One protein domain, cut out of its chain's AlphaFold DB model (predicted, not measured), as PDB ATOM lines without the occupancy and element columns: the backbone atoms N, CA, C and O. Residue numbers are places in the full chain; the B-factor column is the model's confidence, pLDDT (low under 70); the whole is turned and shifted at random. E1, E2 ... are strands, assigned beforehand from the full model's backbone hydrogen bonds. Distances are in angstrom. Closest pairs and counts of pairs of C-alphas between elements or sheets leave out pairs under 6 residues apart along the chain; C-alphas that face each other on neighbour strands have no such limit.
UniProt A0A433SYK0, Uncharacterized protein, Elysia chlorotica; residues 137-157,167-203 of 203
ATOM      1  N   THR A 137      14.493  66.198 -24.386       95.25
ATOM      2  CA  THR A 137      14.743  65.326 -25.539       95.25
ATOM      3  C   THR A 137      14.630  63.868 -25.121       95.25
ATOM      4  O   THR A 137      14.735  63.540 -23.943       95.25
ATOM      5  N   GLY A 138      14.426  62.974 -26.080       95.00
ATOM      6  CA  GLY A 138      14.525  61.542 -25.844       95.00
ATOM      7  C   GLY A 138      14.958  60.795 -27.087       95.00
ATOM      8  O   GLY A 138      14.881  61.326 -28.196       95.00
ATOM      9  N   ASP A 139      15.446  59.580 -26.883       95.50
ATOM     10  CA  ASP A 139      15.855  58.676 -27.953       95.50
ATOM     11  C   ASP A 139      15.640  57.219 -27.531       95.50
ATOM     12  O   ASP A 139      15.500  56.904 -26.342       95.50
ATOM     13  N   GLU A 140      15.626  56.332 -28.520       94.06
ATOM     14  CA  GLU A 140      15.505  54.892 -28.329       94.06
ATOM     15  C   GLU A 140      16.752  54.184 -28.861       94.06
ATOM     16  O   GLU A 140      17.179  54.397 -29.995       94.06
ATOM     17  N   SER A 141      17.341  53.302 -28.056       92.12
ATOM     18  CA  SER A 141      18.535  52.546 -28.436       92.12
ATOM     19  C   SER A 141      18.411  51.076 -28.062       92.12
ATOM     20  O   SER A 141      17.834  50.717 -27.040       92.12
ATOM     21  N   TRP A 142      18.972  50.193 -28.887       91.75
ATOM     22  CA  TRP A 142      19.033  48.766 -28.581       91.75
ATOM     23  C   TRP A 142      20.228  48.466 -27.675       91.75
ATOM     24  O   TRP A 142      21.370  48.746 -28.035       91.75
ATOM     25  N   VAL A 143      19.975  47.823 -26.539       87.81
ATOM     26  CA  VAL A 143      21.003  47.337 -25.612       87.81
ATOM     27  C   VAL A 143      21.075  45.818 -25.709       87.81
ATOM     28  O   VAL A 143      20.096  45.115 -25.453       87.81
ATOM     29  N   HIS A 144      22.235  45.294 -26.102       86.56
ATOM     30  CA  HIS A 144      22.478  43.853 -26.163       86.56
ATOM     31  C   HIS A 144      22.871  43.318 -24.783       86.56
ATOM     32  O   HIS A 144      23.640  43.955 -24.069       86.56
ATOM     33  N   HIS A 145      22.395  42.121 -24.422       85.44
ATOM     34  CA  HIS A 145      22.837  41.451 -23.188       85.44
ATOM     35  C   HIS A 145      24.334  41.124 -23.215       85.44
ATOM     36  O   HIS A 145      24.998  41.138 -22.184       85.44
ATOM     37  N   TYR A 146      24.851  40.801 -24.399       83.62
ATOM     38  CA  TYR A 146      26.268  40.606 -24.643       83.62
ATOM     39  C   TYR A 146      26.654  41.296 -25.948       83.62
ATOM     40  O   TYR A 146      26.175  40.915 -27.019       83.62
ATOM     41  N   ASP A 147      27.534  42.288 -25.848       80.88
ATOM     42  CA  ASP A 147      28.181  42.923 -26.990       80.88
ATOM     43  C   ASP A 147      29.671  42.539 -26.987       80.88
ATOM     44  O   ASP A 147      30.390  42.871 -26.036       80.88
ATOM     45  N   PRO A 148      30.155  41.764 -27.977       82.56
ATOM     46  CA  PRO A 148      31.543  41.356 -28.015       82.56
ATOM     47  C   PRO A 148      32.442  42.577 -28.186       82.56
ATOM     48  O   PRO A 148      32.321  43.349 -29.133       82.56
ATOM     49  N   GLU A 149      33.420  42.693 -27.294       83.81
ATOM     50  CA  GLU A 149      34.415  43.754 -27.354       83.81
ATOM     51  C   GLU A 149      35.077  43.815 -28.751       83.81
ATOM     52  O   GLU A 149      35.578  42.810 -29.279       83.81
ATOM     53  N   SER A 150      35.094  45.014 -29.333       81.69
ATOM     54  CA  SER A 150      35.635  45.278 -30.666       81.69
ATOM     55  C   SER A 150      37.137  44.987 -30.758       81.69
ATOM     56  O   SER A 150      37.859  44.940 -29.763       81.69
ATOM     57  N   LYS A 151      37.649  44.868 -31.989       82.12
ATOM     58  CA  LYS A 151      39.087  44.658 -32.242       82.12
ATOM     59  C   LYS A 151      39.975  45.741 -31.613       82.12
ATOM     60  O   LYS A 151      41.110  45.453 -31.253       82.12
ATOM     61  N   MET A 152      39.483  46.982 -31.547       81.38
ATOM     62  CA  MET A 152      40.232  48.097 -30.964       81.38
ATOM     63  C   MET A 152      40.252  48.035 -29.443       81.38
ATOM     64  O   MET A 152      41.296  48.261 -28.850       81.38
ATOM     65  N   GLN A 153      39.118  47.713 -28.821       84.75
ATOM     66  CA  GLN A 153      39.055  47.566 -27.369       84.75
ATOM     67  C   GLN A 153      39.912  46.378 -26.903       84.75
ATOM     68  O   GLN A 153      40.644  46.510 -25.933       84.75
ATOM     69  N   SER A 154      39.963  45.290 -27.684       84.62
ATOM     70  CA  SER A 154      40.798  44.123 -27.368       84.62
ATOM     71  C   SER A 154      42.305  44.334 -27.593       84.62
ATOM     72  O   SER A 154      43.063  43.362 -27.637       84.62
ATOM     73  N   MET A 155      42.759  45.562 -27.864       88.62
ATOM     74  CA  MET A 155      44.181  45.852 -28.032       88.62
ATOM     75  C   MET A 155      44.886  45.802 -26.676       88.62
ATOM     76  O   MET A 155      44.511  46.495 -25.739       88.62
ATOM     77  N   GLN A 156      45.957  45.016 -26.599       89.69
ATOM     78  CA  GLN A 156      46.770  44.869 -25.393       89.69
ATOM     79  C   GLN A 156      48.260  45.020 -25.716       89.69
ATOM     80  O   GLN A 156      48.725  44.560 -26.766       89.69
ATOM     81  N   TYR A 157      49.015  45.632 -24.800       89.56
ATOM     82  CA  TYR A 157      50.478  45.681 -24.866       89.56
ATOM     83  C   TYR A 157      51.082  44.294 -24.658       89.56
ATOM     84  O   TYR A 157      50.558  43.480 -23.896       89.56
ATOM     85  N   LYS A 167      41.594  35.935 -30.181       82.31
ATOM     86  CA  LYS A 167      40.195  36.215 -29.891       82.31
ATOM     87  C   LYS A 167      39.347  35.579 -30.979       82.31
ATOM     88  O   LYS A 167      39.526  35.874 -32.161       82.31
ATOM     89  N   PHE A 168      38.452  34.687 -30.581       81.81
ATOM     90  CA  PHE A 168      37.463  34.124 -31.489       81.81
ATOM     91  C   PHE A 168      36.385  35.174 -31.763       81.81
ATOM     92  O   PHE A 168      36.048  35.972 -30.888       81.81
ATOM     93  N   LYS A 169      35.871  35.213 -32.993       76.50
ATOM     94  CA  LYS A 169      34.815  36.162 -33.356       76.50
ATOM     95  C   LYS A 169      33.532  35.782 -32.615       76.50
ATOM     96  O   LYS A 169      32.971  34.725 -32.884       76.50
ATOM     97  N   GLY A 170      33.088  36.644 -31.706       75.81
ATOM     98  CA  GLY A 170      31.747  36.596 -31.129       75.81
ATOM     99  C   GLY A 170      30.770  37.413 -31.971       75.81
ATOM    100  O   GLY A 170      31.171  38.376 -32.626       75.81
ATOM    101  N   VAL A 171      29.496  37.031 -31.950       77.44
ATOM    102  CA  VAL A 171      28.387  37.847 -32.464       77.44
ATOM    103  C   VAL A 171      27.654  38.421 -31.255       77.44
ATOM    104  O   VAL A 171      27.562  37.749 -30.225       77.44
ATOM    105  N   ALA A 172      27.161  39.658 -31.358       78.94
ATOM    106  CA  ALA A 172      26.301  40.228 -30.327       78.94
ATOM    107  C   ALA A 172      25.101  39.309 -30.062       78.94
ATOM    108  O   ALA A 172      24.595  38.648 -30.975       78.94
ATOM    109  N   SER A 173      24.650  39.245 -28.811       80.62
ATOM    110  CA  SER A 173      23.523  38.390 -28.451       80.62
ATOM    111  C   SER A 173      22.275  38.773 -29.248       80.62
ATOM    112  O   SER A 173      21.942  39.954 -29.365       80.62
ATOM    113  N   ALA A 174      21.539  37.762 -29.728       75.75
ATOM    114  CA  ALA A 174      20.226  37.958 -30.351       75.75
ATOM    115  C   ALA A 174      19.226  38.599 -29.373       75.75
ATOM    116  O   ALA A 174      18.382  39.396 -29.773       75.75
ATOM    117  N   ARG A 175      19.369  38.296 -28.075       85.38
ATOM    118  CA  ARG A 175      18.649  38.991 -27.007       85.38
ATOM    119  C   ARG A 175      19.144  40.428 -26.897       85.38
ATOM    120  O   ARG A 175      20.325  40.668 -26.633       85.38
ATOM    121  N   LYS A 176      18.211  41.357 -27.062       88.12
ATOM    122  CA  LYS A 176      18.395  42.795 -26.904       88.12
ATOM    123  C   LYS A 176      17.143  43.397 -26.276       88.12
ATOM    124  O   LYS A 176      16.044  42.886 -26.487       88.12
ATOM    125  N   VAL A 177      17.327  44.473 -25.530       88.12
ATOM    126  CA  VAL A 177      16.256  45.269 -24.926       88.12
ATOM    127  C   VAL A 177      16.240  46.628 -25.617       88.12
ATOM    128  O   VAL A 177      17.300  47.165 -25.940       88.12
ATOM    129  N   LEU A 178      15.055  47.165 -25.898       92.12
ATOM    130  CA  LEU A 178      14.916  48.542 -26.366       92.12
ATOM    131  C   LEU A 178      14.918  49.462 -25.143       92.12
ATOM    132  O   LEU A 178      14.028  49.367 -24.303       92.12
ATOM    133  N   LEU A 179      15.931  50.312 -25.036       89.94
ATOM    134  CA  LEU A 179      16.020  51.367 -24.036       89.94
ATOM    135  C   LEU A 179      15.402  52.636 -24.616       89.94
ATOM    136  O   LEU A 179      15.928  53.167 -25.590       89.94
ATOM    137  N   THR A 180      14.349  53.144 -23.983       91.12
ATOM    138  CA  THR A 180      13.780  54.467 -24.270       91.12
ATOM    139  C   THR A 180      14.138  55.396 -23.116       91.12
ATOM    140  O   THR A 180      13.827  55.098 -21.963       91.12
ATOM    141  N   ILE A 181      14.803  56.514 -23.401       91.56
ATOM    142  CA  ILE A 181      15.245  57.468 -22.376       91.56
ATOM    143  C   ILE A 181      14.892  58.893 -22.783       91.56
ATOM    144  O   ILE A 181      15.068  59.273 -23.938       91.56
ATOM    145  N   PHE A 182      14.415  59.675 -21.815       91.56
ATOM    146  CA  PHE A 182      14.201  61.114 -21.937       91.56
ATOM    147  C   PHE A 182      15.083  61.844 -20.924       91.56
ATOM    148  O   PHE A 182      15.264  61.365 -19.803       91.56
ATOM    149  N   TRP A 183      15.641  62.983 -21.318       93.06
ATOM    150  CA  TRP A 183      16.492  63.812 -20.473       93.06
ATOM    151  C   TRP A 183      16.387  65.292 -20.854       93.06
ATOM    152  O   TRP A 183      16.054  65.638 -21.991       93.06
ATOM    153  N   ASP A 184      16.674  66.157 -19.890       93.56
ATOM    154  CA  ASP A 184      16.777  67.606 -20.048       93.56
ATOM    155  C   ASP A 184      18.199  68.092 -19.694       93.56
ATOM    156  O   ASP A 184      19.154  67.307 -19.686       93.56
ATOM    157  N   MET A 185      18.371  69.399 -19.463       90.62
ATOM    158  CA  MET A 185      19.664  69.986 -19.084       90.62
ATOM    159  C   MET A 185      20.131  69.556 -17.677       90.62
ATOM    160  O   MET A 185      21.333  69.565 -17.411       90.62
ATOM    161  N   GLU A 186      19.213  69.192 -16.781       90.19
ATOM    162  CA  GLU A 186      19.491  68.808 -15.389       90.19
ATOM    163  C   GLU A 186      19.693  67.293 -15.236       90.19
ATOM    164  O   GLU A 186      20.356  66.843 -14.301       90.19
ATOM    165  N   GLY A 187      19.194  66.504 -16.189       88.06
ATOM    166  CA  GLY A 187      19.453  65.076 -16.302       88.06
ATOM    167  C   GLY A 187      18.201  64.301 -16.687       88.06
ATOM    168  O   GLY A 187      17.361  64.755 -17.459       88.06
ATOM    169  N   THR A 188      18.077  63.076 -16.182       81.81
ATOM    170  CA  THR A 188      16.871  62.263 -16.367       81.81
ATOM    171  C   THR A 188      15.783  62.692 -15.380       81.81
ATOM    172  O   THR A 188      16.052  62.669 -14.175       81.81
ATOM    173  N   PRO A 189      14.557  63.015 -15.831       74.69
ATOM    174  CA  PRO A 189      13.493  63.466 -14.944       74.69
ATOM    175  C   PRO A 189      13.167  62.428 -13.851       74.69
ATOM    176  O   PRO A 189      13.046  61.232 -14.150       74.69
ATOM    177  N   PRO A 190      12.943  62.856 -12.594       62.75
ATOM    178  CA  PRO A 190      12.742  61.954 -11.452       62.75
ATOM    179  C   PRO A 190      11.479  61.083 -11.549       62.75
ATOM    180  O   PRO A 190      11.365  60.084 -10.845       62.75
ATOM    181  N   HIS A 191      10.537  61.424 -12.435       55.78
ATOM    182  CA  HIS A 191       9.273  60.702 -12.624       55.78
ATOM    183  C   HIS A 191       9.220  59.863 -13.901       55.78
ATOM    184  O   HIS A 191       8.130  59.526 -14.363       55.78
ATOM    185  N   THR A 192      10.372  59.504 -14.475       52.84
ATOM    186  CA  THR A 192      10.394  58.520 -15.562       52.84
ATOM    187  C   THR A 192       9.757  57.226 -15.031       52.84
ATOM    188  O   THR A 192      10.290  56.653 -14.077       52.84
ATOM    189  N   PRO A 193       8.600  56.771 -15.554       46.75
ATOM    190  CA  PRO A 193       7.938  55.588 -15.017       46.75
ATOM    191  C   PRO A 193       8.918  54.413 -15.055       46.75
ATOM    192  O   PRO A 193       9.537  54.179 -16.090       46.75
ATOM    193  N   GLN A 194       9.034  53.622 -13.985       50.09
ATOM    194  CA  GLN A 194       9.832  52.378 -13.997       50.09
ATOM    195  C   GLN A 194       9.371  51.392 -15.090       50.09
ATOM    196  O   GLN A 194      10.105  50.492 -15.480       50.09
ATOM    197  N   ASN A 195       8.194  51.631 -15.668       44.47
ATOM    198  CA  ASN A 195       7.624  50.893 -16.790       44.47
ATOM    199  C   ASN A 195       8.119  51.402 -18.166       44.47
ATOM    200  O   ASN A 195       7.920  50.722 -19.168       44.47
ATOM    201  N   ALA A 196       8.757  52.578 -18.234       44.00
ATOM    202  CA  ALA A 196       9.517  53.062 -19.396       44.00
ATOM    203  C   ALA A 196      10.935  52.455 -19.446       44.00
ATOM    204  O   ALA A 196      11.529  52.360 -20.513       44.00
ATOM    205  N   LEU A 197      11.414  51.929 -18.310       47.03
ATOM    206  CA  LEU A 197      12.477  50.918 -18.210       47.03
ATOM    207  C   LEU A 197      11.937  49.487 -18.436       47.03
ATOM    208  O   LEU A 197      12.586  48.500 -18.090       47.03
ATOM    209  N   GLY A 198      10.725  49.360 -18.986       41.62
ATOM    210  CA  GLY A 198      10.061  48.086 -19.206       41.62
ATOM    211  C   GLY A 198      10.760  47.271 -20.287       41.62
ATOM    212  O   GLY A 198      10.735  47.632 -21.463       41.62
ATOM    213  N   GLU A 199      11.328  46.132 -19.893       43.19
ATOM    214  CA  GLU A 199      11.784  45.081 -20.800       43.19
ATOM    215  C   GLU A 199      10.626  44.614 -21.699       43.19
ATOM    216  O   GLU A 199       9.909  43.658 -21.395       43.19
ATOM    217  N   LYS A 200      10.434  45.248 -22.856       46.50
ATOM    218  CA  LYS A 200       9.657  44.633 -23.932       46.50
ATOM    219  C   LYS A 200      10.544  43.592 -24.600       46.50
ATOM    220  O   LYS A 200      11.288  43.892 -25.532       46.50
ATOM    221  N   LYS A 201      10.472  42.353 -24.106       44.81
ATOM    222  CA  LYS A 201      10.965  41.181 -24.837       44.81
ATOM    223  C   LYS A 201      10.144  41.065 -26.121       44.81
ATOM    224  O   LYS A 201       8.992  40.647 -26.074       44.81
ATOM    225  N   LEU A 202      10.708  41.475 -27.256       44.44
ATOM    226  CA  LEU A 202      10.204  40.993 -28.539       44.44
ATOM    227  C   LEU A 202      10.666  39.536 -28.670       44.44
ATOM    228  O   LEU A 202      11.871  39.283 -28.716       44.44
ATOM    229  N   ASN A 203       9.700  38.614 -28.632       41.72
ATOM    230  CA  ASN A 203       9.896  37.202 -28.966       41.72
ATOM    231  C   ASN A 203      10.158  37.035 -30.463       41.72
ATOM    232  O   ASN A 203       9.523  37.777 -31.248       41.72
TER     233      ASN A 203
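Overview. This is residues 137 to 157 and 167 to 203 of the 203 residues of an uncharacterized protein of Elysia chlorotica (UniProt A0A433SYK0). With little regular structure, this is a ribbon of two antiparallel strands, E1 and E2; residues 145 to 157 and 167 to 175 run out from one end of it, and from the other end residues 184 to 203 fold back. The 58 printed residues hold no named helix and two strands, E1 then E2, in a sheet of order E1 - E2, all strand by class, though 16 residues lie in named elements. It is flat, 44 by 33 by 14 A, and only just extended, close to loose, with a radius of gyration of the C-alphas of 15.7 A.

Arrangement. Start at E1, residues 137 to 144, and set beside it E2, residues 176 to 183: they are antiparallel neighbours at 159 degrees. Look at N 141 and O 179, within hydrogen-bond range at 2.8 A.

Along the chain. Find C-alpha 137 at (14.743, 65.326, -25.539); E1 runs 22.8 A from there. E2 runs 22.1 A to C-alpha 183 at (16.492, 63.812, -20.473).

Size, cuts and confidence. Residues 158 to 166 are not printed; C-alphas 157 and 167 are 14.9 A apart across this cut, which the link E1 to E2 spans. Residues 190 to 203 have pLDDT under 70.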